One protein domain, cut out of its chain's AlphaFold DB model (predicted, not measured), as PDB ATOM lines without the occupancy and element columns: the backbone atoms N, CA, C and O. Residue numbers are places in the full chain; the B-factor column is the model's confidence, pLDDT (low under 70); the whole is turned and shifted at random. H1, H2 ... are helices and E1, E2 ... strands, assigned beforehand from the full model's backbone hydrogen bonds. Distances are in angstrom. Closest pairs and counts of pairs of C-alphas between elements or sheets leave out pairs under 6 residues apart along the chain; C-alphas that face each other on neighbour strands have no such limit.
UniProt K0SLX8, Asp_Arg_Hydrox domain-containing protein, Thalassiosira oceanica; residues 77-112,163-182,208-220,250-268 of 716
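Overview. This is residues 77 to 112, 163 to 182, 208 to 220 and 250 to 268 of the 716 residues of the protein "Asp_Arg_Hydrox domain-containing protein" of Thalassiosira oceanica (UniProt K0SLX8). Three helices lie over one face of a two-stranded antiparallel ribbon, E1 - E2, with E3 beyond its other face. Along 88 printed residues come H1, H2, H3, E1, E2, E3, a mixed class. The whole is only just loose, close to compact: radius of gyration of the C-alphas 14.9 A, spans 43 by 33 by 22 A.

Arrangement. H1, residues 82 to 93, and H2, residues 95 to 107, meet only through their link. H3, residues 165 to 176, touches H2; the closest C-alphas, Ile 98 and Thr 167, are 5.3 A apart. E1, residues 209 to 217, neighbours E2, residues 251 to 253; N 211 and O 253, 2.8 A apart, are within hydrogen-bond range. E3, residues 259 to 263, is apart from both. Every O i to N i+4 pair is within range in H1 and H2, 7 of 8 in H3.

Along the chain. H1 begins at C-alpha 82 (-58.756, -20.430, 22.823), E1 spans 24.5 A, and E3 ends at C-alpha 263 (-39.776, -42.635, 34.700).

Size, cuts and confidence. Residues 113 to 162, 183 to 207 and 221 to 249 are cut out, with C-alpha gaps of 17.2, 10.5 and 17.1 A. Residues 106 to 112 have pLDDT under 70.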
ATOM      1  N   ILE A  77     -52.312 -26.275  19.939       94.56
ATOM      2  CA  ILE A  77     -53.527 -26.655  20.665       94.56
ATOM      3  C   ILE A  77     -54.564 -27.207  19.687       94.56
ATOM      4  O   ILE A  77     -54.822 -26.615  18.632       94.56
ATOM      5  N   ALA A  78     -55.165 -28.338  20.046       91.19
ATOM      6  CA  ALA A  78     -56.205 -28.992  19.270       91.19
ATOM      7  C   ALA A  78     -57.383 -28.052  18.981       91.19
ATOM      8  O   ALA A  78     -57.769 -27.231  19.813       91.19
ATOM      9  N   PHE A  79     -57.941 -28.169  17.774       90.69
ATOM     10  CA  PHE A  79     -59.042 -27.338  17.265       90.69
ATOM     11  C   PHE A  79     -58.790 -25.812  17.292       90.69
ATOM     12  O   PHE A  79     -59.717 -25.053  17.022       90.69
ATOM     13  N   ASN A  80     -57.562 -25.357  17.590       91.06
ATOM     14  CA  ASN A  80     -57.248 -23.963  17.924       91.06
ATOM     15  C   ASN A  80     -58.123 -23.422  19.082       91.06
ATOM     16  O   ASN A  80     -58.580 -22.279  19.047       91.06
ATOM     17  N   ASP A  81     -58.382 -24.256  20.093       94.50
ATOM     18  CA  ASP A  81     -59.239 -23.898  21.226       94.50
ATOM     19  C   ASP A  81     -58.618 -22.778  22.077       94.50
ATOM     20  O   ASP A  81     -57.537 -22.938  22.650       94.50
ATOM     21  N   THR A  82     -59.289 -21.626  22.153       95.00
ATOM     22  CA  THR A  82     -58.756 -20.430  22.823       95.00
ATOM     23  C   THR A  82     -58.671 -20.577  24.338       95.00
ATOM     24  O   THR A  82     -57.775 -19.992  24.940       95.00
ATOM     25  N   SER A  83     -59.551 -21.374  24.950       95.75
ATOM     26  CA  SER A  83     -59.595 -21.566  26.405       95.75
ATOM     27  C   SER A  83     -58.428 -22.430  26.890       95.75
ATOM     28  O   SER A  83     -57.681 -22.044  27.789       95.75
ATOM     29  N   ILE A  84     -58.192 -23.550  26.201       97.00
ATOM     30  CA  ILE A  84     -57.060 -24.443  26.462       97.00
ATOM     31  C   ILE A  84     -55.743 -23.758  26.092       97.00
ATOM     32  O   ILE A  84     -54.756 -23.899  26.811       97.00
ATOM     33  N   LYS A  85     -55.732 -22.952  25.021       96.12
ATOM     34  CA  LYS A  85     -54.577 -22.118  24.679       96.12
ATOM     35  C   LYS A  85     -54.245 -21.116  25.788       96.12
ATOM     36  O   LYS A  85     -53.078 -21.044  26.166       96.12
ATOM     37  N   HIS A  86     -55.234 -20.393  26.323       97.12
ATOM     38  CA  HIS A  86     -54.992 -19.416  27.386       97.12
ATOM     39  C   HIS A  86     -54.385 -20.076  28.626       97.12
ATOM     40  O   HIS A  86     -53.334 -19.651  29.095       97.12
ATOM     41  N   ALA A  87     -54.980 -21.178  29.093       97.62
ATOM     42  CA  ALA A  87     -54.497 -21.893  30.271       97.62
ATOM     43  C   ALA A  87     -53.069 -22.453  30.110       97.62
ATOM     44  O   ALA A  87     -52.284 -22.416  31.059       97.62
ATOM     45  N   VAL A  88     -52.709 -22.933  28.911       97.06
ATOM     46  CA  VAL A  88     -51.345 -23.395  28.603       97.06
ATOM     47  C   VAL A  88     -50.353 -22.228  28.584       97.06
ATOM     48  O   VAL A  88     -49.349 -22.284  29.288       97.06
ATOM     49  N   GLU A  89     -50.632 -21.150  27.843       96.69
ATOM     50  CA  GLU A  89     -49.724 -19.991  27.770       96.69
ATOM     51  C   GLU A  89     -49.558 -19.309  29.146       96.69
ATOM     52  O   GLU A  89     -48.444 -18.938  29.526       96.69
ATOM     53  N   HIS A  90     -50.634 -19.224  29.935       97.69
ATOM     54  CA  HIS A  90     -50.619 -18.684  31.294       97.69
ATOM     55  C   HIS A  90     -49.729 -19.515  32.238       97.69
ATOM     56  O   HIS A  90     -48.825 -18.956  32.872       97.69
ATOM     57  N   VAL A  91     -49.909 -20.842  32.312       97.69
ATOM     58  CA  VAL A  91     -49.116 -21.680  33.235       97.69
ATOM     59  C   VAL A  91     -47.646 -21.792  32.804       97.69
ATOM     60  O   VAL A  91     -46.749 -21.765  33.649       97.69
ATOM     61  N   GLU A  92     -47.364 -21.844  31.499       97.31
ATOM     62  CA  GLU A  92     -45.994 -21.912  30.975       97.31
ATOM     63  C   GLU A  92     -45.221 -20.609  31.183       97.31
ATOM     64  O   GLU A  92     -44.040 -20.651  31.535       97.31
ATOM     65  N   SER A  93     -45.875 -19.448  31.058       97.75
ATOM     66  CA  SER A  93     -45.238 -18.159  31.368       97.75
ATOM     67  C   SER A  93     -44.741 -18.085  32.825       97.75
ATOM     68  O   SER A  93     -43.702 -17.481  33.100       97.75
ATOM     69  N   ASN A  94     -45.419 -18.794  33.734       98.00
ATOM     70  CA  ASN A  94     -45.105 -18.878  35.160       98.00
ATOM     71  C   ASN A  94     -44.220 -20.078  35.555       98.00
ATOM     72  O   ASN A  94     -43.825 -20.180  36.719       98.00
ATOM     73  N   TYR A  95     -43.838 -20.950  34.610       96.75
ATOM     74  CA  TYR A  95     -43.059 -22.180  34.844       96.75
ATOM     75  C   TYR A  95     -41.872 -22.003  35.806       96.75
ATOM     76  O   TYR A  95     -41.680 -22.810  36.717       96.75
ATOM     77  N   LYS A  96     -41.079 -20.938  35.630       95.31
ATOM     78  CA  LYS A  96     -39.884 -20.677  36.452       95.31
ATOM     79  C   LYS A  96     -40.238 -20.424  37.919       95.31
ATOM     80  O   LYS A  96     -39.570 -20.969  38.793       95.31
ATOM     81  N   SER A  97     -41.285 -19.641  38.169       95.44
ATOM     82  CA  SER A  97     -41.788 -19.327  39.509       95.44
ATOM     83  C   SER A  97     -42.344 -20.583  40.179       95.44
ATOM     84  O   SER A  97     -41.924 -20.927  41.277       95.44
ATOM     85  N   ILE A  98     -43.193 -21.329  39.464       94.88
ATOM     86  CA  ILE A  98     -43.806 -22.583  39.932       94.88
ATOM     87  C   ILE A  98     -42.727 -23.616  40.314       94.88
ATOM     88  O   ILE A  98     -42.772 -24.229  41.381       94.88
ATOM     89  N   ARG A  99     -41.694 -23.769  39.473       92.00
ATOM     90  CA  ARG A  99     -40.538 -24.643  39.736       92.00
ATOM     91  C   ARG A  99     -39.715 -24.177  40.941       92.00
ATOM     92  O   ARG A  99     -39.261 -25.010  41.723       92.00
ATOM     93  N   GLN A 100     -39.509 -22.868  41.096       88.19
ATOM     94  CA  GLN A 100     -38.775 -22.296  42.227       88.19
ATOM     95  C   GLN A 100     -39.528 -22.485  43.553       88.19
ATOM     96  O   GLN A 100     -38.902 -22.820  44.558       88.19
ATOM     97  N   GLU A 101     -40.852 -22.324  43.556       89.12
ATOM     98  CA  GLU A 101     -41.686 -22.568  44.736       89.12
ATOM     99  C   GLU A 101     -41.705 -24.044  45.134       89.12
ATOM    100  O   GLU A 101     -41.556 -24.336  46.317       89.12
ATOM    101  N   TYR A 102     -41.773 -24.976  44.174       86.94
ATOM    102  CA  TYR A 102     -41.614 -26.406  44.464       86.94
ATOM    103  C   TYR A 102     -40.288 -26.703  45.183       86.94
ATOM    104  O   TYR A 102     -40.277 -27.348  46.233       86.94
ATOM    105  N   PHE A 103     -39.163 -26.190  44.664       81.44
ATOM    106  CA  PHE A 103     -37.859 -26.363  45.313       81.44
ATOM    107  C   PHE A 103     -37.829 -25.754  46.724       81.44
ATOM    108  O   PHE A 103     -37.357 -26.408  47.653       81.44
ATOM    109  N   GLY A 104     -38.366 -24.544  46.907       76.44
ATOM    110  CA  GLY A 104     -38.437 -23.889  48.216       76.44
ATOM    111  C   GLY A 104     -39.335 -24.616  49.224       76.44
ATOM    112  O   GLY A 104     -39.009 -24.654  50.411       76.44
ATOM    113  N   ALA A 105     -40.429 -25.227  48.765       77.38
ATOM    114  CA  ALA A 105     -41.390 -25.936  49.604       77.38
ATOM    115  C   ALA A 105     -40.921 -27.337  50.032       77.38
ATOM    116  O   ALA A 105     -41.250 -27.756  51.140       77.38
ATOM    117  N   VAL A 106     -40.154 -28.051  49.191       69.56
ATOM    118  CA  VAL A 106     -39.681 -29.418  49.501       69.56
ATOM    119  C   VAL A 106     -38.274 -29.442  50.113       69.56
ATOM    120  O   VAL A 106     -38.023 -30.248  51.004       69.56
ATOM    121  N   LEU A 107     -37.355 -28.565  49.686       62.75
ATOM    122  CA  LEU A 107     -35.979 -28.527  50.217       62.75
ATOM    123  C   LEU A 107     -35.794 -27.514  51.362       62.75
ATOM    124  O   LEU A 107     -34.843 -27.619  52.137       62.75
ATOM    125  N   GLY A 108     -36.719 -26.560  51.496       54.59
ATOM    126  CA  GLY A 108     -36.680 -25.506  52.506       54.59
ATOM    127  C   GLY A 108     -35.846 -24.284  52.103       54.59
ATOM    128  O   GLY A 108     -35.217 -24.213  51.046       54.59
ATOM    129  N   GLN A 109     -35.846 -23.267  52.968       43.06
ATOM    130  CA  GLN A 109     -35.105 -22.031  52.723       43.06
ATOM    131  C   GLN A 109     -33.600 -22.218  52.977       43.06
ATOM    132  O   GLN A 109     -33.185 -22.591  54.071       43.06
ATOM    133  N   GLY A 110     -32.775 -21.876  51.981       40.12
ATOM    134  CA  GLY A 110     -31.312 -21.793  52.104       40.12
ATOM    135  C   GLY A 110     -30.522 -22.900  51.401       40.12
ATOM    136  O   GLY A 110     -29.319 -22.737  51.192       40.12
ATOM    137  N   THR A 111     -31.159 -23.989  50.964       43.56
ATOM    138  CA  THR A 111     -30.521 -25.006  50.113       43.56
ATOM    139  C   THR A 111     -30.411 -24.515  48.672       43.56
ATOM    140  O   THR A 111     -31.375 -24.544  47.911       43.56
ATOM    141  N   SER A 112     -29.214 -24.076  48.281       40.00
ATOM    142  CA  SER A 112     -28.911 -23.667  46.906       40.00
ATOM    143  C   SER A 112     -28.745 -24.875  45.970       40.00
ATOM    144  O   SER A 112     -27.626 -25.199  45.574       40.00
ATOM    145  N   ARG A 163     -46.928 -21.570  51.133       82.38
ATOM    146  CA  ARG A 163     -45.616 -22.061  50.649       82.38
ATOM    147  C   ARG A 163     -45.366 -21.802  49.168       82.38
ATOM    148  O   ARG A 163     -44.214 -21.654  48.764       82.38
ATOM    149  N   CYS A 164     -46.427 -21.788  48.369       89.75
ATOM    150  CA  CYS A 164     -46.392 -21.656  46.916       89.75
ATOM    151  C   CYS A 164     -47.428 -20.610  46.438       89.75
ATOM    152  O   CYS A 164     -48.351 -20.956  45.690       89.75
ATOM    153  N   PRO A 165     -47.340 -19.347  46.907       93.69
ATOM    154  CA  PRO A 165     -48.343 -18.316  46.641       93.69
ATOM    155  C   PRO A 165     -48.480 -17.946  45.159       93.69
ATOM    156  O   PRO A 165     -49.590 -17.645  44.726       93.69
ATOM    157  N   VAL A 166     -47.408 -17.990  44.359       95.06
ATOM    158  CA  VAL A 166     -47.478 -17.728  42.909       95.06
ATOM    159  C   VAL A 166     -48.141 -18.899  42.187       95.06
ATOM    160  O   VAL A 166     -48.986 -18.688  41.322       95.06
ATOM    161  N   THR A 167     -47.829 -20.137  42.570       95.19
ATOM    162  CA  THR A 167     -48.472 -21.339  42.018       95.19
ATOM    163  C   THR A 167     -49.959 -21.389  42.371       95.19
ATOM    164  O   THR A 167     -50.777 -21.749  41.528       95.19
ATOM    165  N   ALA A 168     -50.326 -20.977  43.590       93.94
ATOM    166  CA  ALA A 168     -51.719 -20.788  43.980       93.94
ATOM    167  C   ALA A 168     -52.390 -19.693  43.133       93.94
ATOM    168  O   ALA A 168     -53.431 -19.958  42.541       93.94
ATOM    169  N   ALA A 169     -51.759 -18.520  42.985       95.94
ATOM    170  CA  ALA A 169     -52.280 -17.409  42.183       95.94
ATOM    171  C   ALA A 169     -52.553 -17.799  40.715       95.94
ATOM    172  O   ALA A 169     -53.599 -17.451  40.177       95.94
ATOM    173  N   VAL A 170     -51.662 -18.586  40.104       96.69
ATOM    174  CA  VAL A 170     -51.812 -19.128  38.740       96.69
ATOM    175  C   VAL A 170     -53.048 -20.028  38.596       96.69
ATOM    176  O   VAL A 170     -53.718 -20.008  37.566       96.69
ATOM    177  N   VAL A 171     -53.394 -20.808  39.625       94.75
ATOM    178  CA  VAL A 171     -54.631 -21.609  39.624       94.75
ATOM    179  C   VAL A 171     -55.852 -20.746  39.962       94.75
ATOM    180  O   VAL A 171     -56.908 -20.919  39.355       94.75
ATOM    181  N   ASP A 172     -55.709 -19.791  40.885       94.50
ATOM    182  CA  ASP A 172     -56.739 -18.810  41.244       94.50
ATOM    183  C   ASP A 172     -57.169 -17.950  40.040       94.50
ATOM    184  O   ASP A 172     -58.345 -17.615  39.930       94.50
ATOM    185  N   ASP A 173     -56.262 -17.592  39.127       96.62
ATOM    186  CA  ASP A 173     -56.585 -16.821  37.916       96.62
ATOM    187  C   ASP A 173     -57.411 -17.644  36.914       96.62
ATOM    188  O   ASP A 173     -58.503 -17.223  36.523       96.62
ATOM    189  N   LEU A 174     -56.988 -18.875  36.603       95.88
ATOM    190  CA  LEU A 174     -57.762 -19.807  35.762       95.88
ATOM    191  C   LEU A 174     -59.117 -20.195  36.390       95.88
ATOM    192  O   LEU A 174     -60.063 -20.567  35.689       95.88
ATOM    193  N   GLU A 175     -59.236 -20.101  37.714       93.12
ATOM    194  CA  GLU A 175     -60.497 -20.227  38.438       93.12
ATOM    195  C   GLU A 175     -61.408 -19.000  38.279       93.12
ATOM    196  O   GLU A 175     -62.605 -19.182  38.048       93.12
ATOM    197  N   LYS A 176     -60.876 -17.773  38.376       94.38
ATOM    198  CA  LYS A 176     -61.644 -16.526  38.159       94.38
ATOM    199  C   LYS A 176     -62.207 -16.456  36.737       94.38
ATOM    200  O   LYS A 176     -63.308 -15.956  36.539       94.38
ATOM    201  N   GLU A 177     -61.477 -17.005  35.769       94.44
ATOM    202  CA  GLU A 177     -61.895 -17.145  34.368       94.44
ATOM    203  C   GLU A 177     -62.913 -18.281  34.128       94.44
ATOM    204  O   GLU A 177     -63.390 -18.461  33.007       94.44
ATOM    205  N   GLY A 178     -63.251 -19.079  35.150       93.12
ATOM    206  CA  GLY A 178     -64.178 -20.211  35.028       93.12
ATOM    207  C   GLY A 178     -63.631 -21.400  34.221       93.12
ATOM    208  O   GLY A 178     -64.401 -22.277  33.815       93.12
ATOM    209  N   LEU A 179     -62.316 -21.438  33.975       94.75
ATOM    210  CA  LEU A 179     -61.641 -22.496  33.216       94.75
ATOM    211  C   LEU A 179     -61.303 -23.711  34.087       94.75
ATOM    212  O   LEU A 179     -61.369 -24.841  33.604       94.75
ATOM    213  N   LEU A 180     -60.970 -23.499  35.363       93.62
ATOM    214  CA  LEU A 180     -60.616 -24.574  36.291       93.62
ATOM    215  C   LEU A 180     -61.809 -25.504  36.581       93.62
ATOM    216  O   LEU A 180     -62.894 -25.051  36.955       93.62
ATOM    217  N   PHE A 181     -61.599 -26.816  36.463       89.88
ATOM    218  CA  PHE A 181     -62.598 -27.814  36.833       89.88
ATOM    219  C   PHE A 181     -62.742 -27.878  38.356       89.88
ATOM    220  O   PHE A 181     -61.776 -28.148  39.070       89.88
ATOM    221  N   LYS A 182     -63.958 -27.672  38.871       83.06
ATOM    222  CA  LYS A 182     -64.259 -27.718  40.308       83.06
ATOM    223  C   LYS A 182     -65.198 -28.876  40.608       83.06
ATOM    224  O   LYS A 182     -66.377 -28.820  40.295       83.06
ATOM    225  N   LEU A 208     -65.602 -35.028  31.672       92.94
ATOM    226  CA  LEU A 208     -65.929 -33.600  31.823       92.94
ATOM    227  C   LEU A 208     -64.726 -32.649  31.887       92.94
ATOM    228  O   LEU A 208     -64.911 -31.430  31.877       92.94
ATOM    229  N   ARG A 209     -63.511 -33.184  32.003       94.25
ATOM    230  CA  ARG A 209     -62.287 -32.409  32.217       94.25
ATOM    231  C   ARG A 209     -61.222 -32.703  31.170       94.25
ATOM    232  O   ARG A 209     -61.251 -33.741  30.514       94.25
ATOM    233  N   LEU A 210     -60.244 -31.809  31.094       96.94
ATOM    234  CA  LEU A 210     -58.940 -32.059  30.494       96.94
ATOM    235  C   LEU A 210     -57.869 -31.835  31.560       96.94
ATOM    236  O   LEU A 210     -57.918 -30.858  32.306       96.94
ATOM    237  N   ARG A 211     -56.901 -32.742  31.644       97.25
ATOM    238  CA  ARG A 211     -55.834 -32.702  32.643       97.25
ATOM    239  C   ARG A 211     -54.581 -32.068  32.055       97.25
ATOM    240  O   ARG A 211     -54.110 -32.491  30.998       97.25
ATOM    241  N   VAL A 212     -54.036 -31.074  32.749       98.12
ATOM    242  CA  VAL A 212     -52.805 -30.375  32.366       98.12
ATOM    243  C   VAL A 212     -51.637 -30.908  33.188       98.12
ATOM    244  O   VAL A 212     -51.715 -30.992  34.411       98.12
ATOM    245  N   HIS A 213     -50.551 -31.273  32.513       97.88
ATOM    246  CA  HIS A 213     -49.277 -31.698  33.088       97.88
ATOM    247  C   HIS A 213     -48.188 -30.703  32.657       97.88
ATOM    248  O   HIS A 213     -47.699 -30.799  31.532       97.88
ATOM    249  N   LEU A 214     -47.772 -29.780  33.530       98.12
ATOM    250  CA  LEU A 214     -46.613 -28.903  33.301       98.12
ATOM    251  C   LEU A 214     -45.347 -29.546  33.900       98.12
ATOM    252  O   LEU A 214     -45.262 -29.653  35.125       98.12
ATOM    253  N   PRO A 215     -44.343 -29.970  33.111       96.69
ATOM    254  CA  PRO A 215     -43.157 -30.612  33.664       96.69
ATOM    255  C   PRO A 215     -42.220 -29.609  34.333       96.69
ATOM    256  O   PRO A 215     -41.752 -28.660  33.703       96.69
ATOM    257  N   LEU A 216     -41.932 -29.847  35.614       94.62
ATOM    258  CA  LEU A 216     -41.045 -29.021  36.428       94.62
ATOM    259  C   LEU A 216     -39.628 -29.573  36.456       94.62
ATOM    260  O   LEU A 216     -38.679 -28.823  36.278       94.62
ATOM    261  N   ILE A 217     -39.482 -30.877  36.675       91.56
ATOM    262  CA  ILE A 217     -38.198 -31.577  36.690       91.56
ATOM    263  C   ILE A 217     -38.353 -32.812  35.814       91.56
ATOM    264  O   ILE A 217     -39.216 -33.651  36.084       91.56
ATOM    265  N   VAL A 218     -37.512 -32.943  34.789       91.94
ATOM    266  CA  VAL A 218     -37.475 -34.143  33.942       91.94
ATOM    267  C   VAL A 218     -36.070 -34.751  33.959       91.94
ATOM    268  O   VAL A 218     -35.100 -34.046  33.669       91.94
ATOM    269  N   PRO A 219     -35.934 -36.054  34.268       88.00
ATOM    270  CA  PRO A 219     -34.671 -36.776  34.154       88.00
ATOM    271  C   PRO A 219     -34.082 -36.671  32.749       88.00
ATOM    272  O   PRO A 219     -34.736 -36.976  31.751       88.00
ATOM    273  N   LYS A 220     -32.828 -36.226  32.678       84.19
ATOM    274  CA  LYS A 220     -32.081 -36.069  31.427       84.19
ATOM    275  C   LYS A 220     -31.359 -37.376  31.104       84.19
ATOM    276  O   LYS A 220     -30.843 -38.031  32.004       84.19
ATOM    277  N   ALA A 250     -46.059 -27.791  28.609       97.12
ATOM    278  CA  ALA A 250     -47.217 -28.465  29.171       97.12
ATOM    279  C   ALA A 250     -47.858 -29.450  28.184       97.12
ATOM    280  O   ALA A 250     -48.040 -29.170  26.998       97.12
ATOM    281  N   LEU A 251     -48.286 -30.601  28.704       97.50
ATOM    282  CA  LEU A 251     -49.154 -31.534  27.993       97.50
ATOM    283  C   LEU A 251     -50.587 -31.394  28.502       97.50
ATOM    284  O   LEU A 251     -50.812 -31.400  29.710       97.50
ATOM    285  N   VAL A 252     -51.556 -31.325  27.588       97.81
ATOM    286  CA  VAL A 252     -52.986 -31.390  27.924       97.81
ATOM    287  C   VAL A 252     -53.542 -32.701  27.387       97.81
ATOM    288  O   VAL A 252     -53.387 -32.993  26.198       97.81
ATOM    289  N   LEU A 253     -54.173 -33.496  28.251       96.12
ATOM    290  CA  LEU A 253     -54.710 -34.817  27.921       96.12
ATOM    291  C   LEU A 253     -56.156 -35.007  28.390       96.12
ATOM    292  O   LEU A 253     -56.623 -34.372  29.333       96.12
ATOM    293  N   ASP A 254     -56.844 -35.929  27.732       95.56
ATOM    294  CA  ASP A 254     -58.174 -36.409  28.102       95.56
ATOM    295  C   ASP A 254     -58.007 -37.673  28.963       95.56
ATOM    296  O   ASP A 254     -57.838 -38.777  28.440       95.56
ATOM    297  N   ASP A 255     -57.982 -37.517  30.294       93.81
ATOM    298  CA  ASP A 255     -57.621 -38.607  31.214       93.81
ATOM    299  C   ASP A 255     -58.668 -39.733  31.282       93.81
ATOM    300  O   ASP A 255     -58.386 -40.797  31.828       93.81
ATOM    301  N   SER A 256     -59.842 -39.561  30.661       92.50
ATOM    302  CA  SER A 256     -60.828 -40.636  30.471       92.50
ATOM    303  C   SER A 256     -60.338 -41.765  29.548       92.50
ATOM    304  O   SER A 256     -60.808 -42.900  29.655       92.50
ATOM    305  N   TYR A 257     -59.362 -41.498  28.670       93.88
ATOM    306  CA  TYR A 257     -58.663 -42.541  27.921       93.88
ATOM    307  C   TYR A 257     -57.753 -43.381  28.823       93.88
ATOM    308  O   TYR A 257     -57.215 -42.908  29.824       93.88
ATOM    309  N   VAL A 258     -57.513 -44.631  28.412       91.94
ATOM    310  CA  VAL A 258     -56.521 -45.496  29.065       91.94
ATOM    311  C   VAL A 258     -55.137 -44.861  28.943       91.94
ATOM    312  O   VAL A 258     -54.646 -44.672  27.826       91.94
ATOM    313  N   HIS A 259     -54.505 -44.567  30.077       94.00
ATOM    314  CA  HIS A 259     -53.198 -43.929  30.143       94.00
ATOM    315  C   HIS A 259     -52.254 -44.569  31.170       94.00
ATOM    316  O   HIS A 259     -52.677 -45.106  32.191       94.00
ATOM    317  N   GLU A 260     -50.956 -44.514  30.875       93.38
ATOM    318  CA  GLU A 260     -49.851 -44.971  31.730       93.38
ATOM    319  C   GLU A 260     -48.743 -43.906  31.739       93.38
ATOM    320  O   GLU A 260     -48.564 -43.182  30.755       93.38
ATOM    321  N   VAL A 261     -47.966 -43.828  32.821       95.56
ATOM    322  CA  VAL A 261     -46.775 -42.960  32.905       95.56
ATOM    323  C   VAL A 261     -45.568 -43.744  33.394       95.56
ATOM    324  O   VAL A 261     -45.709 -44.734  34.112       95.56
ATOM    325  N   TRP A 262     -44.369 -43.298  33.032       93.75
ATOM    326  CA  TRP A 262     -43.119 -43.910  33.477       93.75
ATOM    327  C   TRP A 262     -42.025 -42.875  33.715       93.75
ATOM    328  O   TRP A 262     -42.018 -41.787  33.133       93.75
ATOM    329  N   ASN A 263     -41.072 -43.266  34.554       91.88
ATOM    330  CA  ASN A 263     -39.776 -42.635  34.700       91.88
ATOM    331  C   ASN A 263     -38.709 -43.733  34.816       91.88
ATOM    332  O   ASN A 263     -38.522 -44.317  35.879       91.88
ATOM    333  N   GLU A 264     -38.014 -44.015  33.717       89.62
ATOM    334  CA  GLU A 264     -36.938 -45.013  33.632       89.62
ATOM    335  C   GLU A 264     -35.533 -44.405  33.842       89.62
ATOM    336  O   GLU A 264     -34.533 -45.029  33.474       89.62
ATOM    337  N   GLY A 265     -35.452 -43.172  34.360       85.12
ATOM    338  CA  GLY A 265     -34.208 -42.518  34.773       85.12
ATOM    339  C   GLY A 265     -33.970 -42.619  36.282       85.12
ATOM    340  O   GLY A 265     -34.882 -42.923  37.043       85.12
ATOM    341  N   ASP A 266     -32.750 -42.321  36.736       82.69
ATOM    342  CA  ASP A 266     -32.357 -42.477  38.150       82.69
ATOM    343  C   ASP A 266     -32.713 -41.286  39.059       82.69
ATOM    344  O   ASP A 266     -32.567 -41.369  40.285       82.69
ATOM    345  N   SER A 267     -33.173 -40.169  38.495       82.69
ATOM    346  CA  SER A 267     -33.647 -38.979  39.217       82.69
ATOM    347  C   SER A 267     -35.183 -38.889  39.211       82.69
ATOM    348  O   SER A 267     -35.832 -39.492  38.355       82.69
ATOM    349  N   PRO A 268     -35.805 -38.184  40.175       84.44
ATOM    350  CA  PRO A 268     -37.258 -38.018  40.209       84.44
ATOM    351  C   PRO A 268     -37.766 -37.128  39.063       84.44
ATOM    352  O   PRO A 268     -37.105 -36.172  38.658       84.44
TER     353      PRO A 268